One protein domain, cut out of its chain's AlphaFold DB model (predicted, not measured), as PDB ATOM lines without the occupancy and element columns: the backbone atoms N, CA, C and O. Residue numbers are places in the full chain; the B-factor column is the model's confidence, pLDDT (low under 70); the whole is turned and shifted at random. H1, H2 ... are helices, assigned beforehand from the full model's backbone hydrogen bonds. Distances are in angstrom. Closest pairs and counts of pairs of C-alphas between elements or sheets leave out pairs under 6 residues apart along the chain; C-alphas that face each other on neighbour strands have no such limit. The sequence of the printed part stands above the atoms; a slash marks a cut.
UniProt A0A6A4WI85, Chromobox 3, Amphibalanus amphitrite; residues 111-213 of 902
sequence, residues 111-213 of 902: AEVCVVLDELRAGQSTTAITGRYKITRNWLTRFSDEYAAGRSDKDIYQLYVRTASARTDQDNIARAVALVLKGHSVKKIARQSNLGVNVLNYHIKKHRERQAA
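What this domain is: This is residues 111 to 213 of the 902 residues of the protein "Chromobox 3" of Amphibalanus amphitrite (UniProt A0A6A4WI85). Two separate helical lobes are joined by a thin thread, like an uneven dumbbell: H1 to H4 make one lobe, H5 to H7 the other, and residues 166 to 171 stand free where they join. In the second lobe, H5 and H6 form a hairpin beside the first part of H7, the longest helix. The 103 printed residues, with seven named helices and no named strand, are all helix in class, loose with a radius of gyration of the C-alphas of 16.4 A, and span 48 by 29 by 19 A.

How they stand to each other: Start at H7, residues 197 to 213: its residues 200 to 204 alone touch H5, residues 170 to 181, about perpendicular at 79 degrees, closest at the C-alphas of Val 177 and Ile 204, 5.9 A. H6, residues 186 to 192, touches H7 at C-alphas Ala 190 and Val 197, 5.4 A. In the other lobe, H3, residues 137 to 148, and H4, residues 153 to 164, form a hairpin at 26 degrees, closest at C-alphas Glu 146 and Ile 156, 7.2 A. H2, residues 126 to 133, touches H3 at C-alphas Thr 130 and Arg 137, 6.2 A, and only just touches H1, residues 111 to 121, with 3 pairs of C-alphas within 8 A. H4 and H5 are apart. Every O i to N i+4 pair is within hydrogen-bond range except in H6, 2 of 3.

Where its parts are: Find C-alpha 111 at (167.646, 19.120, -63.921), where H1 begins; it runs 15.2 A. H3 spans 16.4 A, H4 16.0 A, H5 16.2 A. H7 runs 24.4 A to C-alpha 213 at (183.565, 4.340, -92.083).

The domain as a whole: The farthest C-alphas, Gly 123 and Gly 183, are 48.3 A apart. There is no cut, each link is tight, and residues 163 to 171 have pLDDT under 70.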
ATOM      1  N   ALA A 111     168.811  18.671 -64.683       70.50
ATOM      2  CA  ALA A 111     167.646  19.120 -63.921       70.50
ATOM      3  C   ALA A 111     167.216  20.568 -64.236       70.50
ATOM      4  O   ALA A 111     166.022  20.850 -64.268       70.50
ATOM      5  N   GLU A 112     168.159  21.482 -64.481       82.06
ATOM      6  CA  GLU A 112     167.853  22.866 -64.877       82.06
ATOM      7  C   GLU A 112     167.284  22.924 -66.306       82.06
ATOM      8  O   GLU A 112     166.390  23.726 -66.560       82.06
ATOM      9  N   VAL A 113     167.713  22.035 -67.213       80.62
ATOM     10  CA  VAL A 113     167.100  21.906 -68.550       80.62
ATOM     11  C   VAL A 113     165.648  21.435 -68.449       80.62
ATOM     12  O   VAL A 113     164.788  22.021 -69.098       80.62
ATOM     13  N   CYS A 114     165.346  20.433 -67.613       78.00
ATOM     14  CA  CYS A 114     163.961  19.999 -67.393       78.00
ATOM     15  C   CYS A 114     163.072  21.141 -66.878       78.00
ATOM     16  O   CYS A 114     161.995  21.352 -67.424       78.00
ATOM     17  N   VAL A 115     163.538  21.924 -65.895       86.25
ATOM     18  CA  VAL A 115     162.767  23.071 -65.376       86.25
ATOM     19  C   VAL A 115     162.563  24.148 -66.448       86.25
ATOM     20  O   VAL A 115     161.465  24.682 -66.560       86.25
ATOM     21  N   VAL A 116     163.565  24.435 -67.287       87.00
ATOM     22  CA  VAL A 116     163.414  25.372 -68.419       87.00
ATOM     23  C   VAL A 116     162.385  24.873 -69.445       87.00
ATOM     24  O   VAL A 116     161.614  25.678 -69.965       87.00
ATOM     25  N   LEU A 117     162.323  23.563 -69.713       83.19
ATOM     26  CA  LEU A 117     161.305  22.973 -70.592       83.19
ATOM     27  C   LEU A 117     159.903  23.005 -69.964       83.19
ATOM     28  O   LEU A 117     158.942  23.317 -70.664       83.19
ATOM     29  N   ASP A 118     159.775  22.761 -68.658       85.56
ATOM     30  CA  ASP A 118     158.495  22.884 -67.948       85.56
ATOM     31  C   ASP A 118     158.013  24.349 -67.852       85.56
ATOM     32  O   ASP A 118     156.815  24.607 -67.940       85.56
ATOM     33  N   GLU A 119     158.917  25.330 -67.753       89.38
ATOM     34  CA  GLU A 119     158.566  26.758 -67.820       89.38
ATOM     35  C   GLU A 119     158.125  27.203 -69.225       89.38
ATOM     36  O   GLU A 119     157.170  27.976 -69.343       89.38
ATOM     37  N   LEU A 120     158.760  26.692 -70.288       84.31
ATOM     38  CA  LEU A 120     158.299  26.886 -71.672       84.31
ATOM     39  C   LEU A 120     156.920  26.241 -71.893       84.31
ATOM     40  O   LEU A 120     156.023  26.871 -72.449       84.31
ATOM     41  N   ARG A 121     156.721  25.015 -71.394       80.69
ATOM     42  CA  ARG A 121     155.439  24.288 -71.404       80.69
ATOM     43  C   ARG A 121     154.341  25.019 -70.620       80.69
ATOM     44  O   ARG A 121     153.175  24.929 -70.990       80.69
ATOM     45  N   ALA A 122     154.708  25.776 -69.587       86.62
ATOM     46  CA  ALA A 122     153.821  26.676 -68.845       86.62
ATOM     47  C   ALA A 122     153.591  28.043 -69.533       86.62
ATOM     48  O   ALA A 122     153.024  28.945 -68.917       86.62
ATOM     49  N   GLY A 123     154.035  28.223 -70.784       86.69
ATOM     50  CA  GLY A 123     153.799  29.431 -71.582       86.69
ATOM     51  C   GLY A 123     154.582  30.667 -71.130       86.69
ATOM     52  O   GLY A 123     154.213  31.788 -71.483       86.69
ATOM     53  N   GLN A 124     155.644  30.511 -70.331       88.75
ATOM     54  CA  GLN A 124     156.395  31.663 -69.828       88.75
ATOM     55  C   GLN A 124     157.238  32.314 -70.932       88.75
ATOM     56  O   GLN A 124     157.934  31.640 -71.690       88.75
ATOM     57  N   SER A 125     157.206  33.652 -70.999       87.50
ATOM     58  CA  SER A 125     157.947  34.420 -72.008       87.50
ATOM     59  C   SER A 125     159.432  34.061 -72.009       87.50
ATOM     60  O   SER A 125     160.089  34.087 -70.964       87.50
ATOM     61  N   THR A 126     159.988  33.831 -73.200       81.38
ATOM     62  CA  THR A 126     161.415  33.539 -73.387       81.38
ATOM     63  C   THR A 126     162.312  34.590 -72.727       81.38
ATOM     64  O   THR A 126     163.323  34.228 -72.134       81.38
ATOM     65  N   THR A 127     161.896  35.862 -72.703       84.06
ATOM     66  CA  THR A 127     162.589  36.956 -71.993       84.06
ATOM     67  C   THR A 127     162.728  36.698 -70.482       84.06
ATOM     68  O   THR A 127     163.793  36.922 -69.901       84.06
ATOM     69  N   ALA A 128     161.665  36.207 -69.836       83.50
ATOM     70  CA  ALA A 128     161.622  35.962 -68.392       83.50
ATOM     71  C   ALA A 128     162.455  34.735 -67.983       83.50
ATOM     72  O   ALA A 128     163.057  34.718 -66.905       83.50
ATOM     73  N   ILE A 129     162.537  33.734 -68.863       85.12
ATOM     74  CA  ILE A 129     163.375  32.544 -68.681       85.12
ATOM     75  C   ILE A 129     164.856  32.900 -68.904       85.12
ATOM     76  O   ILE A 129     165.698  32.591 -68.058       85.12
ATOM     77  N   THR A 130     165.198  33.618 -69.985       85.06
ATOM     78  CA  THR A 130     166.592  34.014 -70.278       85.06
ATOM     79  C   THR A 130     167.193  34.866 -69.165       85.06
ATOM     80  O   THR A 130     168.346  34.651 -68.798       85.06
ATOM     81  N   GLY A 131     166.404  35.777 -68.576       81.88
ATOM     82  CA  GLY A 131     166.837  36.605 -67.447       81.88
ATOM     83  C   GLY A 131     167.121  35.804 -66.171       81.88
ATOM     84  O   GLY A 131     168.118  36.060 -65.498       81.88
ATOM     85  N   ARG A 132     166.295  34.794 -65.856       83.62
ATOM     86  CA  ARG A 132     166.462  33.960 -64.650       83.62
ATOM     87  C   ARG A 132     167.616  32.965 -64.751       83.62
ATOM     88  O   ARG A 132     168.367  32.814 -63.791       83.62
ATOM     89  N   TYR A 133     167.786  32.317 -65.903       83.31
ATOM     90  CA  TYR A 133     168.791  31.260 -66.089       83.31
ATOM     91  C   TYR A 133     170.085  31.733 -66.780       83.31
ATOM     92  O   TYR A 133     171.014  30.943 -66.929       83.31
ATOM     93  N   LYS A 134     170.170  33.016 -67.171       78.44
ATOM     94  CA  LYS A 134     171.303  33.637 -67.895       78.44
ATOM     95  C   LYS A 134     171.688  32.894 -69.182       78.44
ATOM     96  O   LYS A 134     172.858  32.620 -69.439       78.44
ATOM     97  N   ILE A 135     170.679  32.572 -69.992       81.50
ATOM     98  CA  ILE A 135     170.832  31.863 -71.271       81.50
ATOM     99  C   ILE A 135     170.639  32.844 -72.433       81.50
ATOM    100  O   ILE A 135     169.778  33.720 -72.365       81.50
ATOM    101  N   THR A 136     171.390  32.690 -73.527       77.81
ATOM    102  CA  THR A 136     171.244  33.537 -74.726       77.81
ATOM    103  C   THR A 136     169.863  33.388 -75.375       77.81
ATOM    104  O   THR A 136     169.449  32.262 -75.664       77.81
ATOM    105  N   ARG A 137     169.195  34.505 -75.704       74.00
ATOM    106  CA  ARG A 137     167.836  34.535 -76.284       74.00
ATOM    107  C   ARG A 137     167.678  33.636 -77.513       74.00
ATOM    108  O   ARG A 137     166.778  32.805 -77.536       74.00
ATOM    109  N   ASN A 138     168.617  33.705 -78.458       72.19
ATOM    110  CA  ASN A 138     168.595  32.919 -79.700       72.19
ATOM    111  C   ASN A 138     168.651  31.397 -79.467       72.19
ATOM    112  O   ASN A 138     168.193  30.636 -80.316       72.19
ATOM    113  N   TRP A 139     169.201  30.936 -78.335       76.12
ATOM    114  CA  TRP A 139     169.137  29.519 -77.966       76.12
ATOM    115  C   TRP A 139     167.724  29.141 -77.518       76.12
ATOM    116  O   TRP A 139     167.184  28.145 -77.987       76.12
ATOM    117  N   LEU A 140     167.103  29.957 -76.659       80.88
ATOM    118  CA  LEU A 140     165.783  29.648 -76.119       80.88
ATOM    119  C   LEU A 140     164.669  29.796 -77.167       80.88
ATOM    120  O   LEU A 140     163.761  28.972 -77.171       80.88
ATOM    121  N   THR A 141     164.759  30.770 -78.084       78.94
ATOM    122  CA  THR A 141     163.840  30.868 -79.234       78.94
ATOM    123  C   THR A 141     163.876  29.574 -80.041       78.94
ATOM    124  O   THR A 141     162.858  28.901 -80.129       78.94
ATOM    125  N   ARG A 142     165.069  29.131 -80.471       77.25
ATOM    126  CA  ARG A 142     165.223  27.875 -81.217       77.25
ATOM    127  C   ARG A 142     164.661  26.667 -80.463       77.25
ATOM    128  O   ARG A 142     164.135  25.757 -81.083       77.25
ATOM    129  N   PHE A 143     164.747  26.638 -79.135       78.81
ATOM    130  CA  PHE A 143     164.157  25.561 -78.333       78.81
ATOM    131  C   PHE A 143     162.630  25.641 -78.254       78.81
ATOM    132  O   PHE A 143     161.976  24.601 -78.261       78.81
ATOM    133  N   SER A 144     162.065  26.849 -78.240       81.94
ATOM    134  CA  SER A 144     160.626  27.077 -78.376       81.94
ATOM    135  C   SER A 144     160.116  26.630 -79.750       81.94
ATOM    136  O   SER A 144     159.093  25.955 -79.819       81.94
ATOM    137  N   ASP A 145     160.848  26.938 -80.825       81.56
ATOM    138  CA  ASP A 145     160.498  26.559 -82.200       81.56
ATOM    139  C   ASP A 145     160.515  25.027 -82.375       81.56
ATOM    140  O   ASP A 145     159.584  24.431 -82.912       81.56
ATOM    141  N   GLU A 146     161.552  24.363 -81.857       81.56
ATOM    142  CA  GLU A 146     161.718  22.904 -81.948       81.56
ATOM    143  C   GLU A 146     160.734  22.140 -81.029       81.56
ATOM    144  O   GLU A 146     160.410  20.983 -81.308       81.56
ATOM    145  N   TYR A 147     160.228  22.779 -79.964       80.94
ATOM    146  CA  TYR A 147     159.129  22.268 -79.130       80.94
ATOM    147  C   TYR A 147     157.762  22.474 -79.803       80.94
ATOM    148  O   TYR A 147     156.939  21.560 -79.809       80.94
ATOM    149  N   ALA A 148     157.533  23.629 -80.441       78.56
ATOM    150  CA  ALA A 148     156.343  23.885 -81.256       78.56
ATOM    151  C   ALA A 148     156.254  22.937 -82.469       78.56
ATOM    152  O   ALA A 148     155.164  22.514 -82.842       78.56
ATOM    153  N   ALA A 149     157.400  22.513 -83.016       84.56
ATOM    154  CA  ALA A 149     157.508  21.454 -84.020       84.56
ATOM    155  C   ALA A 149     157.263  20.023 -83.474       84.56
ATOM    156  O   ALA A 149     157.509  19.043 -84.180       84.56
ATOM    157  N   GLY A 150     156.815  19.872 -82.221       84.69
ATOM    158  CA  GLY A 150     156.372  18.597 -81.648       84.69
ATOM    159  C   GLY A 150     157.477  17.575 -81.361       84.69
ATOM    160  O   GLY A 150     157.182  16.390 -81.196       84.69
ATOM    161  N   ARG A 151     158.756  17.982 -81.309       84.12
ATOM    162  CA  ARG A 151     159.853  17.060 -80.965       84.12
ATOM    163  C   ARG A 151     159.770  16.625 -79.499       84.12
ATOM    164  O   ARG A 151     159.343  17.382 -78.635       84.12
ATOM    165  N   SER A 152     160.240  15.412 -79.197       84.19
ATOM    166  CA  SER A 152     160.227  14.912 -77.819       84.19
ATOM    167  C   SER A 152     161.244  15.641 -76.929       84.19
ATOM    168  O   SER A 152     162.337  15.989 -77.384       84.19
ATOM    169  N   ASP A 153     160.949  15.768 -75.629       74.94
ATOM    170  CA  ASP A 153     161.868  16.310 -74.608       74.94
ATOM    171  C   ASP A 153     163.269  15.664 -74.677       74.94
ATOM    172  O   ASP A 153     164.290  16.310 -74.435       74.94
ATOM    173  N   LYS A 154     163.337  14.382 -75.065       75.25
ATOM    174  CA  LYS A 154     164.582  13.630 -75.262       75.25
ATOM    175  C   LYS A 154     165.371  14.120 -76.478       75.25
ATOM    176  O   LYS A 154     166.592  14.231 -76.391       75.25
ATOM    177  N   ASP A 155     164.711  14.404 -77.597       77.50
ATOM    178  CA  ASP A 155     165.359  14.905 -78.815       77.50
ATOM    179  C   ASP A 155     165.780  16.367 -78.661       77.50
ATOM    180  O   ASP A 155     166.866  16.746 -79.099       77.50
ATOM    181  N   ILE A 156     164.979  17.155 -77.941       77.62
ATOM    182  CA  ILE A 156     165.292  18.531 -77.544       77.62
ATOM    183  C   ILE A 156     166.497  18.547 -76.584       77.62
ATOM    184  O   ILE A 156     167.450  19.296 -76.799       77.62
ATOM    185  N   TYR A 157     166.563  17.639 -75.604       74.94
ATOM    186  CA  TYR A 157     167.760  17.464 -74.769       74.94
ATOM    187  C   TYR A 157     168.983  16.986 -75.575       74.94
ATOM    188  O   TYR A 157     170.103  17.444 -75.345       74.94
ATOM    189  N   GLN A 158     168.804  16.113 -76.572       77.25
ATOM    190  CA  GLN A 158     169.887  15.734 -77.489       77.25
ATOM    191  C   GLN A 158     170.348  16.912 -78.359       77.25
ATOM    192  O   GLN A 158     171.547  17.041 -78.609       77.25
ATOM    193  N   LEU A 159     169.444  17.795 -78.788       77.88
ATOM    194  CA  LEU A 159     169.788  19.052 -79.454       77.88
ATOM    195  C   LEU A 159     170.538  19.995 -78.501       77.88
ATOM    196  O   LEU A 159     171.478  20.665 -78.936       77.88
ATOM    197  N   TYR A 160     170.212  19.995 -77.201       77.56
ATOM    198  CA  TYR A 160     170.952  20.779 -76.208       77.56
ATOM    199  C   TYR A 160     172.376  20.268 -76.073       77.56
ATOM    200  O   TYR A 160     173.312  21.031 -76.274       77.56
ATOM    201  N   VAL A 161     172.558  18.966 -75.846       70.38
ATOM    202  CA  VAL A 161     173.895  18.362 -75.751       70.38
ATOM    203  C   VAL A 161     174.703  18.605 -77.034       70.38
ATOM    204  O   VAL A 161     175.877  18.948 -76.948       70.38
ATOM    205  N   ARG A 162     174.094  18.521 -78.228       71.94
ATOM    206  CA  ARG A 162     174.773  18.849 -79.500       71.94
ATOM    207  C   ARG A 162     175.198  20.319 -79.594       71.94
ATOM    208  O   ARG A 162     176.308  20.586 -80.041       71.94
ATOM    209  N   THR A 163     174.335  21.260 -79.207       65.50
ATOM    210  CA  THR A 163     174.603  22.709 -79.329       65.50
ATOM    211  C   THR A 163     175.503  23.249 -78.214       65.50
ATOM    212  O   THR A 163     176.323  24.127 -78.469       65.50
ATOM    213  N   ALA A 164     175.434  22.674 -77.011       57.06
ATOM    214  CA  ALA A 164     176.355  22.928 -75.907       57.06
ATOM    215  C   ALA A 164     177.765  22.397 -76.218       57.06
ATOM    216  O   ALA A 164     178.723  23.164 -76.180       57.06
ATOM    217  N   SER A 165     177.898  21.135 -76.650       52.53
ATOM    218  CA  SER A 165     179.188  20.555 -77.076       52.53
ATOM    219  C   SER A 165     179.768  21.179 -78.356       52.53
ATOM    220  O   SER A 165     180.891  20.856 -78.738       52.53
ATOM    221  N   ALA A 166     179.027  22.063 -79.033       52.53
ATOM    222  CA  ALA A 166     179.539  22.905 -80.115       52.53
ATOM    223  C   ALA A 166     180.075  24.269 -79.629       52.53
ATOM    224  O   ALA A 166     180.720  24.964 -80.406       52.53
ATOM    225  N   ARG A 167     179.818  24.654 -78.367       52.00
ATOM    226  CA  ARG A 167     180.267  25.917 -77.749       52.00
ATOM    227  C   ARG A 167     181.261  25.739 -76.597       52.00
ATOM    228  O   ARG A 167     181.988  26.680 -76.310       52.00
ATOM    229  N   THR A 168     181.325  24.566 -75.964       48.94
ATOM    230  CA  THR A 168     182.347  24.240 -74.955       48.94
ATOM    231  C   THR A 168     183.205  23.059 -75.408       48.94
ATOM    232  O   THR A 168     182.744  21.918 -75.420       48.94
ATOM    233  N   ASP A 169     184.455  23.366 -75.749       60.88
ATOM    234  CA  ASP A 169     185.608  22.473 -75.892       60.88
ATOM    235  C   ASP A 169     185.438  21.179 -76.708       60.88
ATOM    236  O   ASP A 169     185.520  20.063 -76.179       60.88
ATOM    237  N   GLN A 170     185.389  21.312 -78.039       60.69
ATOM    238  CA  GLN A 170     185.720  20.173 -78.908       60.69
ATOM    239  C   GLN A 170     187.119  19.614 -78.588       60.69
ATOM    240  O   GLN A 170     187.291  18.397 -78.581       60.69
ATOM    241  N   ASP A 171     188.079  20.471 -78.221       60.72
ATOM    242  CA  ASP A 171     189.446  20.072 -77.873       60.72
ATOM    243  C   ASP A 171     189.541  19.277 -76.569       60.72
ATOM    244  O   ASP A 171     190.236  18.263 -76.532       60.72
ATOM    245  N   ASN A 172     188.830  19.658 -75.500       71.62
ATOM    246  CA  ASN A 172     188.855  18.870 -74.261       71.62
ATOM    247  C   ASN A 172     188.100  17.545 -74.425       71.62
ATOM    248  O   ASN A 172     188.524  16.535 -73.858       71.62
ATOM    249  N   ILE A 173     187.065  17.491 -75.271       79.25
ATOM    250  CA  ILE A 173     186.442  16.226 -75.685       79.25
ATOM    251  C   ILE A 173     187.427  15.378 -76.509       79.25
ATOM    252  O   ILE A 173     187.592  14.193 -76.215       79.25
ATOM    253  N   ALA A 174     188.129  15.954 -77.489       78.81
ATOM    254  CA  ALA A 174     189.108  15.249 -78.317       78.81
ATOM    255  C   ALA A 174     190.289  14.715 -77.487       78.81
ATOM    256  O   ALA A 174     190.619  13.532 -77.576       78.81
ATOM    257  N   ARG A 175     190.863  15.543 -76.602       81.12
ATOM    258  CA  ARG A 175     191.917  15.166 -75.645       81.12
ATOM    259  C   ARG A 175     191.444  14.054 -74.703       81.12
ATOM    260  O   ARG A 175     192.154  13.065 -74.526       81.12
ATOM    261  N   ALA A 176     190.233  14.155 -74.149       85.44
ATOM    262  CA  ALA A 176     189.660  13.124 -73.283       85.44
ATOM    263  C   ALA A 176     189.436  11.787 -74.018       85.44
ATOM    264  O   ALA A 176     189.778  10.728 -73.484       85.44
ATOM    265  N   VAL A 177     188.914  11.819 -75.249       89.38
ATOM    266  CA  VAL A 177     188.754  10.626 -76.100       89.38
ATOM    267  C   VAL A 177     190.118  10.020 -76.437       89.38
ATOM    268  O   VAL A 177     190.303   8.819 -76.250       89.38
ATOM    269  N   ALA A 178     191.096  10.831 -76.847       87.31
ATOM    270  CA  ALA A 178     192.448  10.376 -77.170       87.31
ATOM    271  C   ALA A 178     193.145   9.713 -75.969       87.31
ATOM    272  O   ALA A 178     193.764   8.661 -76.124       87.31
ATOM    273  N   LEU A 179     193.004  10.262 -74.758       90.44
ATOM    274  CA  LEU A 179     193.547   9.649 -73.543       90.44
ATOM    275  C   LEU A 179     192.877   8.298 -73.224       90.44
ATOM    276  O   LEU A 179     193.578   7.341 -72.886       90.44
ATOM    277  N   VAL A 180     191.552   8.168 -73.393       92.62
ATOM    278  CA  VAL A 180     190.863   6.867 -73.261       92.62
ATOM    279  C   VAL A 180     191.334   5.868 -74.323       92.62
ATOM    280  O   VAL A 180     191.551   4.700 -74.003       92.62
ATOM    281  N   LEU A 181     191.518   6.299 -75.575       89.56
ATOM    282  CA  LEU A 181     192.043   5.441 -76.645       89.56
ATOM    283  C   LEU A 181     193.497   5.011 -76.368       89.56
ATOM    284  O   LEU A 181     193.846   3.866 -76.644       89.56
ATOM    285  N   LYS A 182     194.292   5.849 -75.686       91.62
ATOM    286  CA  LYS A 182     195.586   5.501 -75.061       91.62
ATOM    287  C   LYS A 182     195.448   4.649 -73.776       91.62
ATOM    288  O   LYS A 182     196.329   4.666 -72.923       91.62
ATOM    289  N   GLY A 183     194.340   3.926 -73.592       87.44
ATOM    290  CA  GLY A 183     194.142   2.927 -72.531       87.44
ATOM    291  C   GLY A 183     193.747   3.455 -71.145       87.44
ATOM    292  O   GLY A 183     193.596   2.663 -70.212       87.44
ATOM    293  N   HIS A 184     193.555   4.763 -70.972       91.88
ATOM    294  CA  HIS A 184     193.229   5.340 -69.666       91.88
ATOM    295  C   HIS A 184     191.761   5.104 -69.265       91.88
ATOM    296  O   HIS A 184     190.852   5.023 -70.090       91.88
ATOM    297  N   SER A 185     191.498   5.037 -67.954       93.69
ATOM    298  CA  SER A 185     190.150   4.764 -67.446       93.69
ATOM    299  C   SER A 185     189.175   5.913 -67.726       93.69
ATOM    300  O   SER A 185     189.326   7.008 -67.180       93.69
ATOM    301  N   VAL A 186     188.094   5.617 -68.459       87.06
ATOM    302  CA  VAL A 186     186.959   6.527 -68.721       87.06
ATOM    303  C   VAL A 186     186.457   7.207 -67.442       87.06
ATOM    304  O   VAL A 186     186.187   8.401 -67.437       87.06
ATOM    305  N   LYS A 187     186.379   6.470 -66.322       83.69
ATOM    306  CA  LYS A 187     185.910   6.995 -65.025       83.69
ATOM    307  C   LYS A 187     186.921   7.904 -64.318       83.69
ATOM    308  O   LYS A 187     186.517   8.628 -63.411       83.69
ATOM    309  N   LYS A 188     188.208   7.844 -64.680       83.12
ATOM    310  CA  LYS A 188     189.233   8.784 -64.206       83.12
ATOM    311  C   LYS A 188     189.168  10.060 -65.048       83.12
ATOM    312  O   LYS A 188     188.972  11.131 -64.491       83.12
ATOM    313  N   ILE A 189     189.184   9.924 -66.374       86.50
ATOM    314  CA  ILE A 189     189.156  11.062 -67.309       86.50
ATOM    315  C   ILE A 189     187.871  11.878 -67.173       86.50
ATOM    316  O   ILE A 189     187.959  13.080 -66.984       86.50
ATOM    317  N   ALA A 190     186.697  11.243 -67.118       80.06
ATOM    318  CA  ALA A 190     185.420  11.927 -66.881       80.06
ATOM    319  C   ALA A 190     185.383  12.768 -65.584       80.06
ATOM    320  O   ALA A 190     184.604  13.708 -65.474       80.06
ATOM    321  N   ARG A 191     186.218  12.440 -64.585       77.69
ATOM    322  CA  ARG A 191     186.378  13.255 -63.367       77.69
ATOM    323  C   ARG A 191     187.405  14.373 -63.532       77.69
ATOM    324  O   ARG A 191     187.242  15.404 -62.902       77.69
ATOM    325  N   GLN A 192     188.449  14.156 -64.332       79.12
ATOM    326  CA  GLN A 192     189.537  15.116 -64.554       79.12
ATOM    327  C   GLN A 192     189.192  16.179 -65.607       79.12
ATOM    328  O   GLN A 192     189.669  17.296 -65.508       79.12
ATOM    329  N   SER A 193     188.364  15.853 -66.604       74.69
ATOM    330  CA  SER A 193     187.944  16.782 -67.665       74.69
ATOM    331  C   SER A 193     186.541  17.361 -67.444       74.69
ATOM    332  O   SER A 193     185.962  17.913 -68.374       74.69
ATOM    333  N   ASN A 194     185.941  17.129 -66.269       71.62
ATOM    334  CA  ASN A 194     184.550  17.464 -65.914       71.62
ATOM    335  C   ASN A 194     183.463  16.970 -66.911       71.62
ATOM    336  O   ASN A 194     182.306  17.382 -66.848       71.62
ATOM    337  N   LEU A 195     183.807  16.059 -67.833       76.56
ATOM    338  CA  LEU A 195     182.882  15.515 -68.829       76.56
ATOM    339  C   LEU A 195     182.078  14.363 -68.230       76.56
ATOM    340  O   LEU A 195     182.638  13.370 -67.766       76.56
ATOM    341  N   GLY A 196     180.749  14.424 -68.332       79.69
ATOM    342  CA  GLY A 196     179.888  13.310 -67.939       79.69
ATOM    343  C   GLY A 196     180.296  12.004 -68.638       79.69
ATOM    344  O   GLY A 196     180.488  11.977 -69.853       79.69
ATOM    345  N   VAL A 197     180.380  10.895 -67.889       80.69
ATOM    346  CA  VAL A 197     180.796   9.570 -68.411       80.69
ATOM    347  C   VAL A 197     179.996   9.162 -69.658       80.69
ATOM    348  O   VAL A 197     180.545   8.552 -70.573       80.69
ATOM    349  N   ASN A 198     178.717   9.538 -69.724       74.75
ATOM    350  CA  ASN A 198     177.840   9.278 -70.867       74.75
ATOM    351  C   ASN A 198     178.240  10.084 -72.117       74.75
ATOM    352  O   ASN A 198     178.213   9.535 -73.216       74.75
ATOM    353  N   VAL A 199     178.661  11.345 -71.951       77.88
ATOM    354  CA  VAL A 199     179.169  12.204 -73.038       77.88
ATOM    355  C   VAL A 199     180.464  11.614 -73.588       77.88
ATOM    356  O   VAL A 199     180.573  11.360 -74.785       77.88
ATOM    357  N   LEU A 200     181.416  11.291 -72.707       82.00
ATOM    358  CA  LEU A 200     182.691  10.698 -73.110       82.00
ATOM    359  C   LEU A 200     182.482   9.354 -73.838       82.00
ATOM    360  O   LEU A 200     183.044   9.146 -74.910       82.00
ATOM    361  N   ASN A 201     181.596   8.483 -73.335       85.69
ATOM    362  CA  ASN A 201     181.216   7.235 -74.011       85.69
ATOM    363  C   ASN A 201     180.568   7.460 -75.392       85.69
ATOM    364  O   ASN A 201     180.887   6.727 -76.328       85.69
ATOM    365  N   TYR A 202     179.688   8.459 -75.540       87.88
ATOM    366  CA  TYR A 202     179.078   8.804 -76.831       87.88
ATOM    367  C   TYR A 202     180.140   9.217 -77.858       87.88
ATOM    368  O   TYR A 202     180.160   8.689 -78.970       87.88
ATOM    369  N   HIS A 203     181.077  10.089 -77.473       85.31
ATOM    370  CA  HIS A 203     182.152  10.519 -78.369       85.31
ATOM    371  C   HIS A 203     183.155   9.394 -78.684       85.31
ATOM    372  O   HIS A 203     183.581   9.290 -79.830       85.31
ATOM    373  N   ILE A 204     183.459   8.487 -77.744       88.69
ATOM    374  CA  ILE A 204     184.264   7.278 -78.025       88.69
ATOM    375  C   ILE A 204     183.559   6.363 -79.040       88.69
ATOM    376  O   ILE A 204     184.208   5.870 -79.963       88.69
ATOM    377  N   LYS A 205     182.242   6.140 -78.900       90.50
ATOM    378  CA  LYS A 205     181.456   5.346 -79.863       90.50
ATOM    379  C   LYS A 205     181.510   5.990 -81.252       90.50
ATOM    380  O   LYS A 205     181.922   5.333 -82.203       90.50
ATOM    381  N   LYS A 206     181.235   7.294 -81.334       85.12
ATOM    382  CA  LYS A 206     181.233   8.063 -82.587       85.12
ATOM    383  C   LYS A 206     182.607   8.168 -83.255       85.12
ATOM    384  O   LYS A 206     182.695   8.209 -84.478       85.12
ATOM    385  N   HIS A 207     183.688   8.175 -82.475       87.69
ATOM    386  CA  HIS A 207     185.057   8.106 -82.995       87.69
ATOM    387  C   HIS A 207     185.340   6.751 -83.661       87.69
ATOM    388  O   HIS A 207     185.916   6.708 -84.744       87.69
ATOM    389  N   ARG A 208     184.898   5.645 -83.049       85.56
ATOM    390  CA  ARG A 208     185.045   4.297 -83.624       85.56
ATOM    391  C   ARG A 208     184.175   4.096 -84.864       85.56
ATOM    392  O   ARG A 208     184.648   3.518 -85.831       85.56
ATOM    393  N   GLU A 209     182.952   4.620 -84.858       87.62
ATOM    394  CA  GLU A 209     182.058   4.624 -86.027       87.62
ATOM    395  C   GLU A 209     182.684   5.374 -87.212       87.62
ATOM    396  O   GLU A 209     182.682   4.865 -88.328       87.62
ATOM    397  N   ARG A 210     183.302   6.537 -86.963       84.75
ATOM    398  CA  ARG A 210     184.069   7.273 -87.982       84.75
ATOM    399  C   ARG A 210     185.259   6.473 -88.508       84.75
ATOM    400  O   ARG A 210     185.421   6.396 -89.716       84.75
ATOM    401  N   GLN A 211     186.052   5.855 -87.628       77.56
ATOM    402  CA  GLN A 211     187.205   5.044 -88.039       77.56
ATOM    403  C   GLN A 211     186.806   3.802 -88.849       77.56
ATOM    404  O   GLN A 211     187.524   3.435 -89.774       77.56
ATOM    405  N   ALA A 212     185.661   3.185 -88.539       76.81
ATOM    406  CA  ALA A 212     185.101   2.100 -89.343       76.81
ATOM    407  C   ALA A 212     184.662   2.595 -90.733       76.81
ATOM    408  O   ALA A 212     184.999   1.969 -91.731       76.81
ATOM    409  N   ALA A 213     183.986   3.749 -90.811       77.06
ATOM    410  CA  ALA A 213     183.565   4.340 -92.083       77.06
ATOM    411  C   ALA A 213     184.748   4.751 -92.983       77.06
ATOM    412  O   ALA A 213     184.705   4.527 -94.188       77.06
TER     413      ALA A 213